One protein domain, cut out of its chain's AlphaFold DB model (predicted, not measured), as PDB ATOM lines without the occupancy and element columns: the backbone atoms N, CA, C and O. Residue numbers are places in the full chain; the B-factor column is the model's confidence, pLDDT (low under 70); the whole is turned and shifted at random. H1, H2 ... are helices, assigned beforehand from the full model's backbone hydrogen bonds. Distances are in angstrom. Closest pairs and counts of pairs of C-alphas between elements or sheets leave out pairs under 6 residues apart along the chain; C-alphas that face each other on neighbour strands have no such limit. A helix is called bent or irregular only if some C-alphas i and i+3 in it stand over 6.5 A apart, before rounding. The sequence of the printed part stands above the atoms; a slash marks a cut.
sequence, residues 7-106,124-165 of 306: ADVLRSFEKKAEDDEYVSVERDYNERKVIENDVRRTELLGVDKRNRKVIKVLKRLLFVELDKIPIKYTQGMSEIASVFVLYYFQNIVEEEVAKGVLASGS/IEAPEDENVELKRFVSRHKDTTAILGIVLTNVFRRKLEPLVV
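AT A GLANCE: This is residues 7 to 106 and 124 to 165 of the 306 residues of the protein "Uncharacterized membrane protein ECU10_0880" of Encephalitozoon cuniculi (strain GB-M1) (UniProt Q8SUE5). H3 runs through the core of a compact cluster of helices, with H2 folded back beside it, the bent H4 packed over it and H5 crosswise to it. H6 runs beside the arm H4a, and short H1 lies at the rim, joined to H2 by a long unnamed stretch round the outside. The 142 printed residues include six named helices, H1 to H6 in chain order, and no named strand: all helix. The radius of gyration of the C-alphas is 14.8 A, and the spans are 45 by 36 by 26 A.

IN THESE COORDINATES: H1, residues 7 to 11, begins at C-alpha 7 (-17.827, -6.777, -40.954). H2 is residues 29 to 41, 18.5 A; H3 is residues 52 to 68, 24.5 A. H4, residues 77 to 98, was assigned as one helix by its hydrogen bonds but is bent, with C-alphas 88 and 91 7.7 A apart: H4a is 77 to 88, H4b 91 to 98. H5 is residues 128 to 140, 18.3 A. H6, residues 142 to 165, 31.0 A, ends at C-alpha 165 (-21.094, -33.677, -48.012); it is only just irregular, C-alphas 158 and 161 being 6.7 A apart.

HOW THE PARTS SIT: H1 is close to H6 but not clearly touching; their closest C-alphas, Leu 10 and Val 151, are 7.7 A apart. H2 and H3 form a hairpin, closest at C-alphas Val 39 and Phe 63, 6.3 A. H3 touches H4a at a steep tilt of 62 degrees, closest at C-alphas Leu 62 and Val 85, 6.4 A. H3 and H5 only just touch, with 3 pairs of C-alphas within 8 A, the closest Val 57 and Leu 134, 7.5 A. H4a touches H6 at a shallow tilt of 31 degrees, opposite ways, closest at C-alphas Ala 81 and Leu 152, 6.5 A. Every O i to N i+4 pair is within hydrogen-bond range in H1, H2, H3, H4b and H5; H4a has 6 of 8, H6 17 of 20.

THE WHOLE: The two farthest C-alphas, Asp 19 and Ser 106, are 46.9 A apart. Residues 107 to 123 are not printed; C-alphas 106 and 124 are 21.1 A apart across the cut. The link from H1 to H2 is long. Residues 103 to 106 have pLDDT under 70.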
ATOM      1  N   ALA A   7     -17.105  -6.889 -42.222       91.49
ATOM      2  CA  ALA A   7     -17.827  -6.777 -40.954       91.49
ATOM      3  C   ALA A   7     -19.360  -6.780 -41.108       91.49
ATOM      4  O   ALA A   7     -20.057  -7.395 -40.305       91.49
ATOM      5  N   ASP A   8     -19.898  -6.127 -42.142       89.89
ATOM      6  CA  ASP A   8     -21.345  -6.043 -42.375       89.89
ATOM      7  C   ASP A   8     -21.912  -7.397 -42.814       89.89
ATOM      8  O   ASP A   8     -22.970  -7.816 -42.343       89.89
ATOM      9  N   VAL A   9     -21.179  -8.115 -43.675       91.29
ATOM     10  CA  VAL A   9     -21.534  -9.484 -44.080       91.29
ATOM     11  C   VAL A   9     -21.496 -10.413 -42.873       91.29
ATOM     12  O   VAL A   9     -22.415 -11.214 -42.678       91.29
ATOM     13  N   LEU A  10     -20.463 -10.282 -42.039       93.14
ATOM     14  CA  LEU A  10     -20.238 -11.153 -40.895       93.14
ATOM     15  C   LEU A  10     -21.369 -11.076 -39.864       93.14
ATOM     16  O   LEU A  10     -21.788 -12.117 -39.368       93.14
ATOM     17  N   ARG A  11     -21.969  -9.897 -39.646       92.83
ATOM     18  CA  ARG A  11     -23.147  -9.729 -38.766       92.83
ATOM     19  C   ARG A  11     -24.311 -10.663 -39.112       92.83
ATOM     20  O   ARG A  11     -25.057 -11.077 -38.227       92.83
ATOM     21  N   SER A  12     -24.478 -11.031 -40.385       91.82
ATOM     22  CA  SER A  12     -25.520 -11.988 -40.804       91.82
ATOM     23  C   SER A  12     -25.234 -13.442 -40.390       91.82
ATOM     24  O   SER A  12     -26.145 -14.275 -40.377       91.82
ATOM     25  N   PHE A  13     -23.988 -13.745 -40.019       95.20
ATOM     26  CA  PHE A  13     -23.528 -15.035 -39.503       95.20
ATOM     27  C   PHE A  13     -23.428 -15.064 -37.971       95.20
ATOM     28  O   PHE A  13     -23.231 -16.139 -37.418       95.20
ATOM     29  N   GLU A  14     -23.611 -13.940 -37.272       95.04
ATOM     30  CA  GLU A  14     -23.550 -13.867 -35.799       95.04
ATOM     31  C   GLU A  14     -24.851 -14.311 -35.108       95.04
ATOM     32  O   GLU A  14     -24.881 -14.511 -33.895       95.04
ATOM     33  N   LYS A  15     -25.945 -14.482 -35.862       92.38
ATOM     34  CA  LYS A  15     -27.243 -14.919 -35.328       92.38
ATOM     35  C   LYS A  15     -27.430 -16.424 -35.492       92.38
ATOM     36  O   LYS A  15     -27.160 -16.973 -36.562       92.38
ATOM     37  N   LYS A  16     -27.953 -17.077 -34.451       89.99
ATOM     38  CA  LYS A  16     -28.419 -18.465 -34.550       89.99
ATOM     39  C   LYS A  16     -29.550 -18.556 -35.578       89.99
ATOM     40  O   LYS A  16     -30.430 -17.699 -35.583       89.99
ATOM     41  N   ALA A  17     -29.508 -19.557 -36.449       85.66
ATOM     42  CA  ALA A  17     -30.641 -19.915 -37.289       85.66
ATOM     43  C   ALA A  17     -31.652 -20.716 -36.456       85.66
ATOM     44  O   ALA A  17     -31.258 -21.434 -35.538       85.66
ATOM     45  N   GLU A  18     -32.939 -20.547 -36.749       79.69
ATOM     46  CA  GLU A  18     -34.034 -21.078 -35.920       79.69
ATOM     47  C   GLU A  18     -34.037 -22.614 -35.844       79.69
ATOM     48  O   GLU A  18     -34.339 -23.162 -34.788       79.69
ATOM     49  N   ASP A  19     -33.612 -23.291 -36.914       79.73
ATOM     50  CA  ASP A  19     -33.673 -24.756 -37.048       79.73
ATOM     51  C   ASP A  19     -32.328 -25.466 -36.810       79.73
ATOM     52  O   ASP A  19     -32.200 -26.674 -37.010       79.73
ATOM     53  N   ASP A  20     -31.303 -24.719 -36.407       82.52
ATOM     54  CA  ASP A  20     -29.927 -25.197 -36.366       82.52
ATOM     55  C   ASP A  20     -29.473 -25.555 -34.943       82.52
ATOM     56  O   ASP A  20     -29.687 -24.811 -33.982       82.52
ATOM     57  N   GLU A  21     -28.731 -26.659 -34.811       85.00
ATOM     58  CA  GLU A  21     -28.082 -27.019 -33.551       85.00
ATOM     59  C   GLU A  21     -26.762 -26.247 -33.370       85.00
ATOM     60  O   GLU A  21     -25.926 -26.166 -34.276       85.00
ATOM     61  N   TYR A  22     -26.591 -25.681 -32.171       89.12
ATOM     62  CA  TYR A  22     -25.383 -24.972 -31.710       89.12
ATOM     63  C   TYR A  22     -24.835 -25.568 -30.408       89.12
ATOM     64  O   TYR A  22     -24.073 -24.914 -29.697       89.12
ATOM     65  N   VAL A  23     -25.292 -26.765 -30.041       86.94
ATOM     66  CA  VAL A  23     -24.827 -27.462 -28.843       86.94
ATOM     67  C   VAL A  23     -23.424 -27.986 -29.119       86.94
ATOM     68  O   VAL A  23     -23.160 -28.514 -30.195       86.94
ATOM     69  N   SER A  24     -22.512 -27.799 -28.167       85.98
ATOM     70  CA  SER A  24     -21.157 -28.319 -28.309       85.98
ATOM     71  C   SER A  24     -21.171 -29.841 -28.413       85.98
ATOM     72  O   SER A  24     -21.875 -30.500 -27.647       85.98
ATOM     73  N   VAL A  25     -20.362 -30.391 -29.309       90.04
ATOM     74  CA  VAL A  25     -20.181 -31.841 -29.447       90.04
ATOM     75  C   VAL A  25     -18.898 -32.289 -28.762       90.04
ATOM     76  O   VAL A  25     -17.933 -31.531 -28.669       90.04
ATOM     77  N   GLU A  26     -18.890 -33.528 -28.282       88.32
ATOM     78  CA  GLU A  26     -17.677 -34.190 -27.813       88.32
ATOM     79  C   GLU A  26     -17.074 -34.995 -28.968       88.32
ATOM     80  O   GLU A  26     -17.745 -35.845 -29.559       88.32
ATOM     81  N   ARG A  27     -15.817 -34.703 -29.315       90.96
ATOM     82  CA  ARG A  27     -15.092 -35.396 -30.382       90.96
ATOM     83  C   ARG A  27     -14.237 -36.523 -29.847       90.96
ATOM     84  O   ARG A  27     -13.641 -36.423 -28.774       90.96
ATOM     85  N   ASP A  28     -14.107 -37.570 -30.653       92.95
ATOM     86  CA  ASP A  28     -13.168 -38.640 -30.350       92.95
ATOM     87  C   ASP A  28     -11.704 -38.175 -30.475       92.95
ATOM     88  O   ASP A  28     -11.375 -37.170 -31.111       92.95
ATOM     89  N   TYR A  29     -10.796 -38.926 -29.853       92.40
ATOM     90  CA  TYR A  29      -9.370 -38.597 -29.821       92.40
ATOM     91  C   TYR A  29      -8.730 -38.511 -31.219       92.40
ATOM     92  O   TYR A  29      -7.822 -37.706 -31.430       92.40
ATOM     93  N   ASN A  30      -9.194 -39.306 -32.189       93.34
ATOM     94  CA  ASN A  30      -8.622 -39.314 -33.533       93.34
ATOM     95  C   ASN A  30      -9.007 -38.046 -34.298       93.34
ATOM     96  O   ASN A  30      -8.133 -37.423 -34.901       93.34
ATOM     97  N   GLU A  31     -10.278 -37.635 -34.248       93.54
ATOM     98  CA  GLU A  31     -10.729 -36.373 -34.846       93.54
ATOM     99  C   GLU A  31     -10.004 -35.188 -34.193       93.54
ATOM    100  O   GLU A  31      -9.449 -34.343 -34.898       93.54
ATOM    101  N   ARG A  32      -9.877 -35.182 -32.859       94.54
ATOM    102  CA  ARG A  32      -9.110 -34.163 -32.120       94.54
ATOM    103  C   ARG A  32      -7.659 -34.081 -32.579       94.54
ATOM    104  O   ARG A  32      -7.154 -32.988 -32.820       94.54
ATOM    105  N   LYS A  33      -6.993 -35.222 -32.772       94.12
ATOM    106  CA  LYS A  33      -5.609 -35.280 -33.266       94.12
ATOM    107  C   LYS A  33      -5.475 -34.756 -34.697       94.12
ATOM    108  O   LYS A  33      -4.453 -34.160 -35.041       94.12
ATOM    109  N   VAL A  34      -6.482 -34.958 -35.548       94.71
ATOM    110  CA  VAL A  34      -6.513 -34.358 -36.891       94.71
ATOM    111  C   VAL A  34      -6.619 -32.835 -36.785       94.71
ATOM    112  O   VAL A  34      -5.811 -32.138 -37.401       94.71
ATOM    113  N   ILE A  35      -7.529 -32.322 -35.948       96.48
ATOM    114  CA  ILE A  35      -7.693 -30.880 -35.704       96.48
ATOM    115  C   ILE A  35      -6.390 -30.272 -35.174       96.48
ATOM    116  O   ILE A  35      -5.921 -29.279 -35.718       96.48
ATOM    117  N   GLU A  36      -5.773 -30.872 -34.154       94.92
ATOM    118  CA  GLU A  36      -4.509 -30.407 -33.568       94.92
ATOM    119  C   GLU A  36      -3.401 -30.289 -34.625       94.92
ATOM    120  O   GLU A  36      -2.741 -29.252 -34.732       94.92
ATOM    121  N   ASN A  37      -3.236 -31.319 -35.461       94.59
ATOM    122  CA  ASN A  37      -2.237 -31.312 -36.528       94.59
ATOM    123  C   ASN A  37      -2.490 -30.226 -37.579       94.59
ATOM    124  O   ASN A  37      -1.534 -29.625 -38.080       94.59
ATOM    125  N   ASP A  38      -3.746 -29.968 -37.925       96.06
ATOM    126  CA  ASP A  38      -4.116 -28.923 -38.878       96.06
ATOM    127  C   ASP A  38      -3.956 -27.522 -38.273       96.06
ATOM    128  O   ASP A  38      -3.373 -26.643 -38.912       96.06
ATOM    129  N   VAL A  39      -4.365 -27.316 -37.019       96.52
ATOM    130  CA  VAL A  39      -4.181 -26.052 -36.284       96.52
ATOM    131  C   VAL A  39      -2.702 -25.709 -36.142       96.52
ATOM    132  O   VAL A  39      -2.311 -24.571 -36.408       96.52
ATOM    133  N   ARG A  40      -1.855 -26.691 -35.819       93.68
ATOM    134  CA  ARG A  40      -0.402 -26.497 -35.737       93.68
ATOM    135  C   ARG A  40       0.199 -25.986 -37.046       93.68
ATOM    136  O   ARG A  40       1.062 -25.110 -37.045       93.68
ATOM    137  N   ARG A  41      -0.283 -26.505 -38.176       92.85
ATOM    138  CA  ARG A  41       0.171 -26.117 -39.522       92.85
ATOM    139  C   ARG A  41      -0.485 -24.840 -40.051       92.85
ATOM    140  O   ARG A  41      -0.038 -24.325 -41.071       92.85
ATOM    141  N   THR A  42      -1.529 -24.341 -39.395       95.03
ATOM    142  CA  THR A  42      -2.275 -23.166 -39.856       95.03
ATOM    143  C   THR A  42      -1.474 -21.891 -39.590       95.03
ATOM    144  O   THR A  42      -1.109 -21.594 -38.451       95.03
ATOM    145  N   GLU A  43      -1.211 -21.121 -40.647       92.94
ATOM    146  CA  GLU A  43      -0.580 -19.806 -40.544       92.94
ATOM    147  C   GLU A  43      -1.608 -18.749 -40.113       92.94
ATOM    148  O   GLU A  43      -2.681 -18.618 -40.704       92.94
ATOM    149  N   LEU A  44      -1.274 -17.979 -39.075       94.96
ATOM    150  CA  LEU A  44      -2.079 -16.852 -38.606       94.96
ATOM    151  C   LEU A  44      -1.666 -15.581 -39.357       94.96
ATOM    152  O   LEU A  44      -0.824 -14.810 -38.890       94.96
ATOM    153  N   LEU A  45      -2.212 -15.401 -40.561       92.25
ATOM    154  CA  LEU A  45      -1.858 -14.288 -41.442       92.25
ATOM    155  C   LEU A  45      -2.091 -12.930 -40.753       92.25
ATOM    156  O   LEU A  45      -3.140 -12.695 -40.169       92.25
ATOM    157  N   GLY A  46      -1.115 -12.024 -40.838       89.91
ATOM    158  CA  GLY A  46      -1.197 -10.692 -40.223       89.91
ATOM    159  C   GLY A  46      -0.750 -10.613 -38.758       89.91
ATOM    160  O   GLY A  46      -0.626  -9.506 -38.241       89.91
ATOM    161  N   VAL A  47      -0.441 -11.740 -38.107       93.20
ATOM    162  CA  VAL A  47       0.160 -11.759 -36.763       93.20
ATOM    163  C   VAL A  47       1.687 -11.714 -36.869       93.20
ATOM    164  O   VAL A  47       2.282 -12.438 -37.674       93.20
ATOM    165  N   ASP A  48       2.352 -10.892 -36.049       91.42
ATOM    166  CA  ASP A  48       3.820 -10.877 -35.991       91.42
ATOM    167  C   ASP A  48       4.346 -12.228 -35.479       91.42
ATOM    168  O   ASP A  48       4.106 -12.617 -34.334       91.42
ATOM    169  N   LYS A  49       5.123 -12.924 -36.319       89.98
ATOM    170  CA  LYS A  49       5.748 -14.225 -36.015       89.98
ATOM    171  C   LYS A  49       6.665 -14.185 -34.788       89.98
ATOM    172  O   LYS A  49       6.943 -15.231 -34.203       89.98
ATOM    173  N   ARG A  50       7.131 -12.998 -34.382       89.61
ATOM    174  CA  ARG A  50       7.915 -12.800 -33.154       89.61
ATOM    175  C   ARG A  50       7.067 -12.898 -31.888       89.61
ATOM    176  O   ARG A  50       7.601 -13.233 -30.834       89.61
ATOM    177  N   ASN A  51       5.757 -12.672 -31.976       90.17
ATOM    178  CA  ASN A  51       4.863 -12.712 -30.827       90.17
ATOM    179  C   ASN A  51       4.364 -14.139 -30.541       90.17
ATOM    180  O   ASN A  51       3.187 -14.470 -30.706       90.17
ATOM    181  N   ARG A  52       5.287 -15.010 -30.109       90.30
ATOM    182  CA  ARG A  52       5.018 -16.437 -29.854       90.30
ATOM    183  C   ARG A  52       3.875 -16.663 -28.857       90.30
ATOM    184  O   ARG A  52       3.084 -17.582 -29.054       90.30
ATOM    185  N   LYS A  53       3.750 -15.815 -27.826       89.78
ATOM    186  CA  LYS A  53       2.676 -15.902 -26.818       89.78
ATOM    187  C   LYS A  53       1.298 -15.652 -27.440       89.78
ATOM    188  O   LYS A  53       0.389 -16.455 -27.241       89.78
ATOM    189  N   VAL A  54       1.157 -14.605 -28.259       93.27
ATOM    190  CA  VAL A  54      -0.099 -14.319 -28.979       93.27
ATOM    191  C   VAL A  54      -0.461 -15.461 -29.929       93.27
ATOM    192  O   VAL A  54      -1.594 -15.941 -29.905       93.27
ATOM    193  N   ILE A  55       0.509 -15.968 -30.698       93.87
ATOM    194  CA  ILE A  55       0.292 -17.111 -31.601       93.87
ATOM    195  C   ILE A  55      -0.174 -18.346 -30.820       93.87
ATOM    196  O   ILE A  55      -1.117 -19.008 -31.258       93.87
ATOM    197  N   LYS A  56       0.428 -18.626 -29.652       92.17
ATOM    198  CA  LYS A  56       0.030 -19.729 -28.761       92.17
ATOM    199  C   LYS A  56      -1.453 -19.682 -28.448       92.17
ATOM    200  O   LYS A  56      -2.176 -20.652 -28.660       92.17
ATOM    201  N   VAL A  57      -1.887 -18.542 -27.920       93.05
ATOM    202  CA  VAL A  57      -3.237 -18.357 -27.396       93.05
ATOM    203  C   VAL A  57      -4.241 -18.418 -28.540       93.05
ATOM    204  O   VAL A  57      -5.234 -19.131 -28.431       93.05
ATOM    205  N   LEU A  58      -3.953 -17.763 -29.668       96.20
ATOM    206  CA  LEU A  58      -4.818 -17.792 -30.848       96.20
ATOM    207  C   LEU A  58      -4.949 -19.201 -31.443       96.20
ATOM    208  O   LEU A  58      -6.063 -19.620 -31.752       96.20
ATOM    209  N   LYS A  59      -3.855 -19.967 -31.561       95.79
ATOM    210  CA  LYS A  59      -3.917 -21.369 -32.014       95.79
ATOM    211  C   LYS A  59      -4.693 -22.253 -31.038       95.79
ATOM    212  O   LYS A  59      -5.480 -23.090 -31.469       95.79
ATOM    213  N   ARG A  60      -4.533 -22.050 -29.730       93.79
ATOM    214  CA  ARG A  60      -5.291 -22.799 -28.718       93.79
ATOM    215  C   ARG A  60      -6.781 -22.469 -28.741       93.79
ATOM    216  O   ARG A  60      -7.593 -23.384 -28.661       93.79
ATOM    217  N   LEU A  61      -7.143 -21.198 -28.913       95.19
ATOM    218  CA  LEU A  61      -8.530 -20.790 -29.149       95.19
ATOM    219  C   LEU A  61      -9.076 -21.455 -30.414       95.19
ATOM    220  O   LEU A  61     -10.126 -22.082 -30.361       95.19
ATOM    221  N   LEU A  62      -8.333 -21.398 -31.522       97.27
ATOM    222  CA  LEU A  62      -8.709 -22.047 -32.778       97.27
ATOM    223  C   LEU A  62      -8.976 -23.550 -32.596       97.27
ATOM    224  O   LEU A  62      -9.997 -24.046 -33.071       97.27
ATOM    225  N   PHE A  63      -8.098 -24.260 -31.882       96.01
ATOM    226  CA  PHE A  63      -8.289 -25.671 -31.549       96.01
ATOM    227  C   PHE A  63      -9.571 -25.899 -30.737       96.01
ATOM    228  O   PHE A  63     -10.415 -26.685 -31.159       96.01
ATOM    229  N   VAL A  64      -9.751 -25.184 -29.620       93.61
ATOM    230  CA  VAL A  64     -10.917 -25.335 -28.731       93.61
ATOM    231  C   VAL A  64     -12.232 -25.054 -29.459       93.61
ATOM    232  O   VAL A  64     -13.218 -25.765 -29.255       93.61
ATOM    233  N   GLU A  65     -12.267 -24.039 -30.321       95.28
ATOM    234  CA  GLU A  65     -13.470 -23.720 -31.087       95.28
ATOM    235  C   GLU A  65     -13.796 -24.802 -32.124       95.28
ATOM    236  O   GLU A  65     -14.952 -25.201 -32.245       95.28
ATOM    237  N   LEU A  66     -12.804 -25.326 -32.848       96.46
ATOM    238  CA  LEU A  66     -13.022 -26.406 -33.821       96.46
ATOM    239  C   LEU A  66     -13.400 -27.737 -33.151       96.46
ATOM    240  O   LEU A  66     -14.204 -28.499 -33.698       96.46
ATOM    241  N   ASP A  67     -12.850 -28.001 -31.964       94.15
ATOM    242  CA  ASP A  67     -13.135 -29.199 -31.173       94.15
ATOM    243  C   ASP A  67     -14.607 -29.244 -30.730       94.15
ATOM    244  O   ASP A  67     -15.222 -30.303 -30.730       94.15
ATOM    245  N   LYS A  68     -15.227 -28.092 -30.443       92.87
ATOM    246  CA  LYS A  68     -16.578 -28.054 -29.856       92.87
ATOM    247  C   LYS A  68     -17.732 -27.829 -30.842       92.87
ATOM    248  O   LYS A  68     -18.864 -28.148 -30.498       92.87
ATOM    249  N   ILE A  69     -17.515 -27.229 -32.017       93.97
ATOM    250  CA  ILE A  69     -18.628 -26.865 -32.924       93.97
ATOM    251  C   ILE A  69     -19.403 -28.095 -33.450       93.97
ATOM    252  O   ILE A  69     -18.784 -29.100 -33.793       93.97
ATOM    253  N   PRO A  70     -20.735 -28.035 -33.628       93.40
ATOM    254  CA  PRO A  70     -21.555 -29.172 -34.073       93.40
ATOM    255  C   PRO A  70     -21.506 -29.401 -35.592       93.40
ATOM    256  O   PRO A  70     -22.531 -29.512 -36.260       93.40
ATOM    257  N   ILE A  71     -20.302 -29.428 -36.158       92.98
ATOM    258  CA  ILE A  71     -20.031 -29.724 -37.567       92.98
ATOM    259  C   ILE A  71     -18.904 -30.750 -37.607       92.98
ATOM    260  O   ILE A  71     -17.944 -30.633 -36.845       92.98
ATOM    261  N   LYS A  72     -19.006 -31.758 -38.478       92.54
ATOM    262  CA  LYS A  72     -17.937 -32.746 -38.668       92.54
ATOM    263  C   LYS A  72     -16.688 -32.066 -39.223       92.54
ATOM    264  O   LYS A  72     -16.772 -31.352 -40.226       92.54
ATOM    265  N   TYR A  73     -15.533 -32.317 -38.614       94.56
ATOM    266  CA  TYR A  73     -14.299 -31.693 -39.060       94.56
ATOM    267  C   TYR A  73     -13.899 -32.165 -40.463       94.56
ATOM    268  O   TYR A  73     -13.933 -33.353 -40.787       94.56
ATOM    269  N   THR A  74     -13.498 -31.217 -41.306       93.26
ATOM    270  CA  THR A  74     -12.954 -31.453 -42.645       93.26
ATOM    271  C   THR A  74     -11.707 -30.597 -42.834       93.26
ATOM    272  O   THR A  74     -11.656 -29.443 -42.400       93.26
ATOM    273  N   GLN A  75     -10.696 -31.147 -43.508       91.15
ATOM    274  CA  GLN A  75      -9.445 -30.441 -43.778       91.15
ATOM    275  C   GLN A  75      -9.701 -29.103 -44.499       91.15
ATOM    276  O   GLN A  75     -10.477 -29.037 -45.453       91.15
ATOM    277  N   GLY A  76      -9.025 -28.045 -44.047       93.53
ATOM    278  CA  GLY A  76      -9.219 -26.663 -44.511       93.53
ATOM    279  C   GLY A  76     -10.101 -25.817 -43.585       93.53
ATOM    280  O   GLY A  76     -10.014 -24.589 -43.615       93.53
ATOM    281  N   MET A  77     -10.872 -26.446 -42.684       97.63
ATOM    282  CA  MET A  77     -11.639 -25.721 -41.662       97.63
ATOM    283  C   MET A  77     -10.747 -24.902 -40.729       97.63
ATOM    284  O   MET A  77     -11.150 -23.808 -40.350       97.63
ATOM    285  N   SER A  78      -9.544 -25.376 -40.379       97.69
ATOM    286  CA  SER A  78      -8.628 -24.615 -39.514       97.69
ATOM    287  C   SER A  78      -8.179 -23.297 -40.143       97.69
ATOM    288  O   SER A  78      -8.141 -22.275 -39.466       97.69
ATOM    289  N   GLU A  79      -7.912 -23.304 -41.447       97.73
ATOM    290  CA  GLU A  79      -7.540 -22.122 -42.224       97.73
ATOM    291  C   GLU A  79      -8.710 -21.138 -42.333       97.73
ATOM    292  O   GLU A  79      -8.547 -19.949 -42.095       97.73
ATOM    293  N   ILE A  80      -9.924 -21.617 -42.617       98.13
ATOM    294  CA  ILE A  80     -11.105 -20.741 -42.645       98.13
ATOM    295  C   ILE A  80     -11.397 -20.167 -41.249       98.13
ATOM    296  O   ILE A  80     -11.667 -18.974 -41.115       98.13
ATOM    297  N   ALA A  81     -11.334 -20.996 -40.203       98.33
ATOM    298  CA  ALA A  81     -11.604 -20.576 -38.832       98.33
ATOM    299  C   ALA A  81     -10.565 -19.587 -38.297       98.33
ATOM    300  O   ALA A  81     -10.936 -18.697 -37.529       98.33
ATOM    301  N   SER A  82      -9.297 -19.686 -38.716       98.10
ATOM    302  CA  SER A  82      -8.257 -18.761 -38.261       98.10
ATOM    303  C   SER A  82      -8.571 -17.313 -38.635       98.10
ATOM    304  O   SER A  82      -8.339 -16.427 -37.820       98.10
ATOM    305  N   VAL A  83      -9.197 -17.063 -39.793       98.14
ATOM    306  CA  VAL A  83      -9.629 -15.715 -40.203       98.14
ATOM    307  C   VAL A  83     -10.624 -15.121 -39.203       98.14
ATOM    308  O   VAL A  83     -10.502 -13.956 -38.829       98.14
ATOM    309  N   PHE A  84     -11.581 -15.917 -38.718       98.19
ATOM    310  CA  PHE A  84     -12.568 -15.450 -37.740       98.19
ATOM    311  C   PHE A  84     -11.978 -15.336 -36.332       98.19
ATOM    312  O   PHE A  84     -12.271 -14.371 -35.632       98.19
ATOM    313  N   VAL A  85     -11.107 -16.266 -35.927       97.86
ATOM    314  CA  VAL A  85     -10.364 -16.156 -34.661       97.86
ATOM    315  C   VAL A  85      -9.554 -14.862 -34.638       97.86
ATOM    316  O   VAL A  85      -9.633 -14.119 -33.666       97.86
ATOM    317  N   LEU A  86      -8.835 -14.544 -35.715       97.36
ATOM    318  CA  LEU A  86      -8.078 -13.298 -35.819       97.36
ATOM    319  C   LEU A  86      -8.993 -12.077 -35.766       97.36
ATOM    320  O   LEU A  86      -8.751 -11.173 -34.971       97.36
ATOM    321  N   TYR A  87     -10.084 -12.087 -36.533       96.83
ATOM    322  CA  TYR A  87     -11.039 -10.983 -36.552       96.83
ATOM    323  C   TYR A  87     -11.608 -10.656 -35.160       96.83
ATOM    324  O   TYR A  87     -11.686  -9.485 -34.793       96.83
ATOM    325  N   TYR A  88     -11.993 -11.670 -34.377       97.14
ATOM    326  CA  TYR A  88     -12.626 -11.458 -33.069       97.14
ATOM    327  C   TYR A  88     -11.638 -11.342 -31.902       97.14
ATOM    328  O   TYR A  88     -11.940 -10.649 -30.931       97.14
ATOM    329  N   PHE A  89     -10.488 -12.019 -31.959       97.47
ATOM    330  CA  PHE A  89      -9.614 -12.192 -30.796       97.47
ATOM    331  C   PHE A  89      -8.206 -11.632 -30.944       97.47
ATOM    332  O   PHE A  89      -7.562 -11.489 -29.910       97.47
ATOM    333  N   GLN A  90      -7.711 -11.290 -32.141       95.78
ATOM    334  CA  GLN A  90      -6.320 -10.835 -32.289       95.78
ATOM    335  C   GLN A  90      -6.005  -9.666 -31.345       95.78
ATOM    336  O   GLN A  90      -5.131  -9.792 -30.492       95.78
ATOM    337  N   ASN A  91      -6.788  -8.585 -31.419       95.44
ATOM    338  CA  ASN A  91      -6.581  -7.404 -30.575       95.44
ATOM    339  C   ASN A  91      -6.761  -7.722 -29.079       95.44
ATOM    340  O   ASN A  91      -5.982  -7.262 -28.253       95.44
ATOM    341  N   ILE A  92      -7.761  -8.541 -28.724       96.63
ATOM    342  CA  ILE A  92      -8.031  -8.927 -27.328       96.63
ATOM    343  C   ILE A  92      -6.834  -9.685 -26.744       96.63
ATOM    344  O   ILE A  92      -6.391  -9.397 -25.634       96.63
ATOM    345  N   VAL A  93      -6.309 -10.656 -27.492       95.86
ATOM    346  CA  VAL A  93      -5.171 -11.476 -27.071       95.86
ATOM    347  C   VAL A  93      -3.900 -10.634 -27.007       95.86
ATOM    348  O   VAL A  93      -3.174 -10.733 -26.022       95.86
ATOM    349  N   GLU A  94      -3.640  -9.783 -28.001       94.44
ATOM    350  CA  GLU A  94      -2.495  -8.864 -27.992       94.44
ATOM    351  C   GLU A  94      -2.522  -7.939 -26.768       94.44
ATOM    352  O   GLU A  94      -1.510  -7.801 -26.079       94.44
ATOM    353  N   GLU A  95      -3.684  -7.372 -26.428       94.26
ATOM    354  CA  GLU A  95      -3.850  -6.544 -25.233       94.26
ATOM    355  C   GLU A  95      -3.659  -7.319 -23.923       94.26
ATOM    356  O   GLU A  95      -3.020  -6.817 -23.000       94.26
ATOM    357  N   GLU A  96      -4.230  -8.517 -23.801       92.64
ATOM    358  CA  GLU A  96      -4.150  -9.337 -22.581       92.64
ATOM    359  C   GLU A  96      -2.729  -9.869 -22.344       92.64
ATOM    360  O   GLU A  96      -2.264  -9.920 -21.200       92.64
ATOM    361  N   VAL A  97      -2.006 -10.199 -23.421       91.43
ATOM    362  CA  VAL A  97      -0.575 -10.529 -23.369       91.43
ATOM    363  C   VAL A  97       0.241  -9.295 -22.978       91.43
ATOM    364  O   VAL A  97       1.075  -9.389 -22.080       91.43
ATOM    365  N   ALA A  98      -0.024  -8.124 -23.570       90.99
ATOM    366  CA  ALA A  98       0.676  -6.882 -23.226       90.99
ATOM    367  C   ALA A  98       0.435  -6.434 -21.770       90.99
ATOM    368  O   ALA A  98       1.323  -5.858 -21.146       90.99
ATOM    369  N   LYS A  99      -0.747  -6.724 -21.209       90.74
ATOM    370  CA  LYS A  99      -1.097  -6.469 -19.799       90.74
ATOM    371  C   LYS A  99      -0.516  -7.510 -18.830       90.74
ATOM    372  O   LYS A  99      -0.690  -7.358 -17.624       90.74
ATOM    373  N   GLY A 100       0.130  -8.570 -19.326       85.24
ATOM    374  CA  GLY A 100       0.662  -9.657 -18.499       85.24
ATOM    375  C   GLY A 100      -0.418 -10.516 -17.831       85.24
ATOM    376  O   GLY A 100      -0.135 -11.210 -16.861       85.24
ATOM    377  N   VAL A 101      -1.662 -10.470 -18.318       83.22
ATOM    378  CA  VAL A 101      -2.755 -11.302 -17.787       83.22
ATOM    379  C   VAL A 101      -2.636 -12.735 -18.300       83.22
ATOM    380  O   VAL A 101      -3.021 -13.671 -17.601       83.22
ATOM    381  N   LEU A 102      -2.101 -12.891 -19.515       78.76
ATOM    382  CA  LEU A 102      -1.796 -14.175 -20.140       78.76
ATOM    383  C   LEU A 102      -0.308 -14.554 -19.966       78.76
ATOM    384  O   LEU A 102       0.410 -14.760 -20.948       78.76
ATOM    385  N   ALA A 103       0.179 -14.514 -18.720       56.45
ATOM    386  CA  ALA A 103       1.592 -14.653 -18.363       56.45
ATOM    387  C   ALA A 103       1.857 -15.788 -17.353       56.45
ATOM    388  O   ALA A 103       2.424 -15.561 -16.285       56.45
ATOM    389  N   SER A 104       1.504 -17.025 -17.711       50.48
ATOM    390  CA  SER A 104       2.089 -18.236 -17.106       50.48
ATOM    391  C   SER A 104       2.906 -19.006 -18.143       50.48
ATOM    392  O   SER A 104       2.398 -19.819 -18.904       50.48
ATOM    393  N   GLY A 105       4.195 -18.690 -18.205       48.73
ATOM    394  CA  GLY A 105       5.174 -19.358 -19.057       48.73
ATOM    395  C   GLY A 105       6.456 -18.544 -19.037       48.73
ATOM    396  O   GLY A 105       6.528 -17.507 -19.693       48.73
ATOM    397  N   SER A 106       7.392 -18.972 -18.193       41.44
ATOM    398  CA  SER A 106       8.709 -18.388 -17.937       41.44
ATOM    399  C   SER A 106       9.342 -17.745 -19.173       41.44
ATOM    400  O   SER A 106       9.646 -18.426 -20.147       41.44
ATOM    401  N   ILE A 124      -4.094 -31.068 -27.049       79.96
ATOM    402  CA  ILE A 124      -4.842 -32.131 -26.365       79.96
ATOM    403  C   ILE A 124      -4.212 -32.436 -25.004       79.96
ATOM    404  O   ILE A 124      -4.924 -32.568 -24.010       79.96
ATOM    405  N   GLU A 125      -2.883 -32.510 -24.970       80.09
ATOM    406  CA  GLU A 125      -2.069 -32.848 -23.795       80.09
ATOM    407  C   GLU A 125      -1.386 -31.603 -23.199       80.09
ATOM    408  O   GLU A 125      -0.363 -31.702 -22.528       80.09
ATOM    409  N   ALA A 126      -1.947 -30.413 -23.449       81.30
ATOM    410  CA  ALA A 126      -1.404 -29.168 -22.916       81.30
ATOM    411  C   ALA A 126      -1.325 -29.204 -21.373       81.30
ATOM    412  O   ALA A 126      -2.230 -29.763 -20.737       81.30
ATOM    413  N   PRO A 127      -0.309 -28.563 -20.762       80.23
ATOM    414  CA  PRO A 127      -0.186 -28.454 -19.310       80.23
ATOM    415  C   PRO A 127      -1.470 -27.952 -18.623       80.23
ATOM    416  O   PRO A 127      -2.253 -27.176 -19.184       80.23
ATOM    417  N   GLU A 128      -1.731 -28.418 -17.398       80.54
ATOM    418  CA  GLU A 128      -2.970 -28.088 -16.679       80.54
ATOM    419  C   GLU A 128      -3.113 -26.587 -16.395       80.54
ATOM    420  O   GLU A 128      -4.202 -26.033 -16.554       80.54
ATOM    421  N   ASP A 129      -2.027 -25.922 -16.012       81.75
ATOM    422  CA  ASP A 129      -1.955 -24.482 -15.760       81.75
ATOM    423  C   ASP A 129      -2.315 -23.679 -17.014       81.75
ATOM    424  O   ASP A 129      -3.196 -22.813 -16.978       81.75
ATOM    425  N   GLU A 130      -1.740 -24.060 -18.151       81.85
ATOM    426  CA  GLU A 130      -2.060 -23.510 -19.459       81.85
ATOM    427  C   GLU A 130      -3.539 -23.705 -19.818       81.85
ATOM    428  O   GLU A 130      -4.175 -22.827 -20.413       81.85
ATOM    429  N   ASN A 131      -4.116 -24.870 -19.519       83.15
ATOM    430  CA  ASN A 131      -5.537 -25.155 -19.738       83.15
ATOM    431  C   ASN A 131      -6.442 -24.327 -18.822       83.15
ATOM    432  O   ASN A 131      -7.492 -23.852 -19.260       83.15
ATOM    433  N   VAL A 132      -6.042 -24.113 -17.570       87.29
ATOM    434  CA  VAL A 132      -6.759 -23.257 -16.619       87.29
ATOM    435  C   VAL A 132      -6.732 -21.799 -17.075       87.29
ATOM    436  O   VAL A 132      -7.769 -21.133 -17.043       87.29
ATOM    437  N   GLU A 133      -5.586 -21.302 -17.534       88.14
ATOM    438  CA  GLU A 133      -5.428 -19.941 -18.048       88.14
ATOM    439  C   GLU A 133      -6.327 -19.687 -19.263       88.14
ATOM    440  O   GLU A 133      -7.099 -18.722 -19.272       88.14
ATOM    441  N   LEU A 134      -6.323 -20.605 -20.236       89.90
ATOM    442  CA  LEU A 134      -7.195 -20.522 -21.406       89.90
ATOM    443  C   LEU A 134      -8.679 -20.589 -21.018       89.90
ATOM    444  O   LEU A 134      -9.476 -19.790 -21.504       89.90
ATOM    445  N   LYS A 135      -9.067 -21.485 -20.099       90.95
ATOM    446  CA  LYS A 135     -10.451 -21.560 -19.593       90.95
ATOM    447  C   LYS A 135     -10.881 -20.257 -18.922       90.95
ATOM    448  O   LYS A 135     -12.007 -19.804 -19.137       90.95
ATOM    449  N   ARG A 136     -10.002 -19.625 -18.134       92.91
ATOM    450  CA  ARG A 136     -10.266 -18.309 -17.527       92.91
ATOM    451  C   ARG A 136     -10.406 -17.228 -18.594       92.91
ATOM    452  O   ARG A 136     -11.336 -16.433 -18.501       92.91
ATOM    453  N   PHE A 137      -9.535 -17.215 -19.601       94.02
ATOM    454  CA  PHE A 137      -9.619 -16.286 -20.728       94.02
ATOM    455  C   PHE A 137     -10.952 -16.421 -21.478       94.02
ATOM    456  O   PHE A 137     -11.684 -15.442 -21.613       94.02
ATOM    457  N   VAL A 138     -11.317 -17.645 -21.873       93.35
ATOM    458  CA  VAL A 138     -12.592 -17.949 -22.542       93.35
ATOM    459  C   VAL A 138     -13.784 -17.536 -21.675       93.35
ATOM    460  O   VAL A 138     -14.753 -16.977 -22.181       93.35
ATOM    461  N   SER A 139     -13.706 -17.747 -20.359       94.30
ATOM    462  CA  SER A 139     -14.766 -17.346 -19.425       94.30
ATOM    463  C   SER A 139     -14.911 -15.824 -19.306       94.30
ATOM    464  O   SER A 139     -16.034 -15.331 -19.203       94.30
ATOM    465  N   ARG A 140     -13.801 -15.068 -19.337       95.22
ATOM    466  CA  ARG A 140     -13.827 -13.593 -19.347       95.22
ATOM    467  C   ARG A 140     -14.443 -13.052 -20.636       95.22
ATOM    468  O   ARG A 140     -15.239 -12.123 -20.578       95.22
ATOM    469  N   HIS A 141     -14.133 -13.676 -21.771       95.85
ATOM    470  CA  HIS A 141     -14.594 -13.276 -23.107       95.85
ATOM    471  C   HIS A 141     -15.717 -14.180 -23.632       95.85
ATOM    472  O   HIS A 141     -15.769 -14.510 -24.820       95.85
ATOM    473  N   LYS A 142     -16.620 -14.609 -22.739       95.03
ATOM    474  CA  LYS A 142     -17.655 -15.612 -23.040       95.03
ATOM    475  C   LYS A 142     -18.589 -15.195 -24.180       95.03
ATOM    476  O   LYS A 142     -18.956 -16.039 -24.990       95.03
ATOM    477  N   ASP A 143     -18.932 -13.908 -24.271       95.90
ATOM    478  CA  ASP A 143     -19.883 -13.406 -25.267       95.90
ATOM    479  C   ASP A 143     -19.240 -13.400 -26.662       95.90
ATOM    480  O   ASP A 143     -19.809 -13.943 -27.606       95.90
ATOM    481  N   THR A 144     -18.002 -12.904 -26.777       96.85
ATOM    482  CA  THR A 144     -17.200 -12.976 -28.013       96.85
ATOM    483  C   THR A 144     -16.963 -14.423 -28.439       96.85
ATOM    484  O   THR A 144     -17.091 -14.756 -29.615       96.85
ATOM    485  N   THR A 145     -16.678 -15.308 -27.480       95.82
ATOM    486  CA  THR A 145     -16.488 -16.741 -27.746       95.82
ATOM    487  C   THR A 145     -17.779 -17.389 -28.253       95.82
ATOM    488  O   THR A 145     -17.750 -18.189 -29.185       95.82
ATOM    489  N   ALA A 146     -18.929 -17.039 -27.671       94.41
ATOM    490  CA  ALA A 146     -20.224 -17.534 -28.120       94.41
ATOM    491  C   ALA A 146     -20.551 -17.056 -29.543       94.41
ATOM    492  O   ALA A 146     -21.001 -17.858 -30.362       94.41
ATOM    493  N   ILE A 147     -20.276 -15.783 -29.858       96.18
ATOM    494  CA  ILE A 147     -20.435 -15.230 -31.211       96.18
ATOM    495  C   ILE A 147     -19.537 -15.974 -32.202       96.18
ATOM    496  O   ILE A 147     -20.030 -16.420 -33.236       96.18
ATOM    497  N   LEU A 148     -18.255 -16.176 -31.877       96.96
ATOM    498  CA  LEU A 148     -17.330 -16.923 -32.732       96.96
ATOM    499  C   LEU A 148     -17.844 -18.344 -33.006       96.96
ATOM    500  O   LEU A 148     -17.897 -18.756 -34.163       96.96
ATOM    501  N   GLY A 149     -18.294 -19.068 -31.978       96.30
ATOM    502  CA  GLY A 149     -18.873 -20.404 -32.142       96.30
ATOM    503  C   GLY A 149     -20.091 -20.419 -33.077       96.30
ATOM    504  O   GLY A 149     -20.205 -21.304 -33.931       96.30
ATOM    505  N   ILE A 150     -20.974 -19.416 -32.978       96.60
ATOM    506  CA  ILE A 150     -22.130 -19.253 -33.877       96.60
ATOM    507  C   ILE A 150     -21.669 -18.971 -35.311       96.60
ATOM    508  O   ILE A 150     -22.145 -19.623 -36.242       96.60
ATOM    509  N   VAL A 151     -20.722 -18.047 -35.490       97.25
ATOM    510  CA  VAL A 151     -20.169 -17.678 -36.800       97.25
ATOM    511  C   VAL A 151     -19.529 -18.878 -37.476       97.25
ATOM    512  O   VAL A 151     -19.878 -19.174 -38.615       97.25
ATOM    513  N   LEU A 152     -18.641 -19.600 -36.789       97.68
ATOM    514  CA  LEU A 152     -17.977 -20.781 -37.341       97.68
ATOM    515  C   LEU A 152     -19.001 -21.833 -37.765       97.68
ATOM    516  O   LEU A 152     -18.968 -22.299 -38.903       97.68
ATOM    517  N   THR A 153     -19.958 -22.142 -36.887       96.93
ATOM    518  CA  THR A 153     -21.038 -23.092 -37.185       96.93
ATOM    519  C   THR A 153     -21.811 -22.667 -38.436       96.93
ATOM    520  O   THR A 153     -21.974 -23.455 -39.367       96.93
ATOM    521  N   ASN A 154     -22.223 -21.398 -38.511       96.44
ATOM    522  CA  ASN A 154     -22.983 -20.863 -39.638       96.44
ATOM    523  C   ASN A 154     -22.182 -20.833 -40.940       96.44
ATOM    524  O   ASN A 154     -22.713 -21.169 -41.998       96.44
ATOM    525  N   VAL A 155     -20.919 -20.411 -40.894       97.06
ATOM    526  CA  VAL A 155     -20.050 -20.352 -42.072       97.06
ATOM    527  C   VAL A 155     -19.829 -21.757 -42.609       97.06
ATOM    528  O   VAL A 155     -20.045 -21.988 -43.800       97.06
ATOM    529  N   PHE A 156     -19.464 -22.709 -41.751       96.97
ATOM    530  CA  PHE A 156     -19.213 -24.073 -42.192       96.97
ATOM    531  C   PHE A 156     -20.473 -24.733 -42.733       96.97
ATOM    532  O   PHE A 156     -20.448 -25.180 -43.876       96.97
ATOM    533  N   ARG A 157     -21.591 -24.681 -42.006       94.69
ATOM    534  CA  ARG A 157     -22.866 -25.268 -42.445       94.69
ATOM    535  C   ARG A 157     -23.382 -24.676 -43.757       94.69
ATOM    536  O   ARG A 157     -23.865 -25.390 -44.628       94.69
ATOM    537  N   ARG A 158     -23.275 -23.355 -43.938       95.12
ATOM    538  CA  ARG A 158     -23.835 -22.680 -45.125       95.12
ATOM    539  C   ARG A 158     -22.908 -22.720 -46.338       95.12
ATOM    540  O   ARG A 158     -23.410 -22.700 -47.463       95.12
ATOM    541  N   LYS A 159     -21.585 -22.724 -46.135       96.04
ATOM    542  CA  LYS A 159     -20.601 -22.477 -47.208       96.04
ATOM    543  C   LYS A 159     -19.640 -23.622 -47.478       96.04
ATOM    544  O   LYS A 159     -19.293 -23.832 -48.638       96.04
ATOM    545  N   LEU A 160     -19.200 -24.344 -46.449       95.66
ATOM    546  CA  LEU A 160     -18.214 -25.415 -46.609       95.66
ATOM    547  C   LEU A 160     -18.874 -26.790 -46.692       95.66
ATOM    548  O   LEU A 160     -18.624 -27.527 -47.641       95.66
ATOM    549  N   GLU A 161     -19.743 -27.109 -45.735       94.99
ATOM    550  CA  GLU A 161     -20.449 -28.383 -45.629       94.99
ATOM    551  C   GLU A 161     -21.130 -28.776 -46.952       94.99
ATOM    552  O   GLU A 161     -20.845 -29.870 -47.439       94.99
ATOM    553  N   PRO A 162     -21.871 -27.889 -47.654       95.66
ATOM    554  CA  PRO A 162     -22.518 -28.252 -48.914       95.66
ATOM    555  C   PRO A 162     -21.545 -28.669 -50.027       95.66
ATOM    556  O   PRO A 162     -21.966 -29.314 -50.983       95.66
ATOM    557  N   LEU A 163     -20.265 -28.287 -49.945       95.45
ATOM    558  CA  LEU A 163     -19.237 -28.660 -50.921       95.45
ATOM    559  C   LEU A 163     -18.600 -30.022 -50.624       95.45
ATOM    560  O   LEU A 163     -18.046 -30.625 -51.543       95.45
ATOM    561  N   VAL A 164     -18.657 -30.495 -49.376       94.43
ATOM    562  CA  VAL A 164     -17.918 -31.683 -48.913       94.43
ATOM    563  C   VAL A 164     -18.825 -32.865 -48.564       94.43
ATOM    564  O   VAL A 164     -18.388 -34.012 -48.664       94.43
ATOM    565  N   VAL A 165     -20.092 -32.616 -48.219       92.58
ATOM    566  CA  VAL A 165     -21.094 -33.677 -48.012       92.58
ATOM    567  C   VAL A 165     -21.372 -34.458 -49.301       92.58
ATOM    568  O   VAL A 165     -21.025 -34.028 -50.405       92.58
TER     569      VAL A 165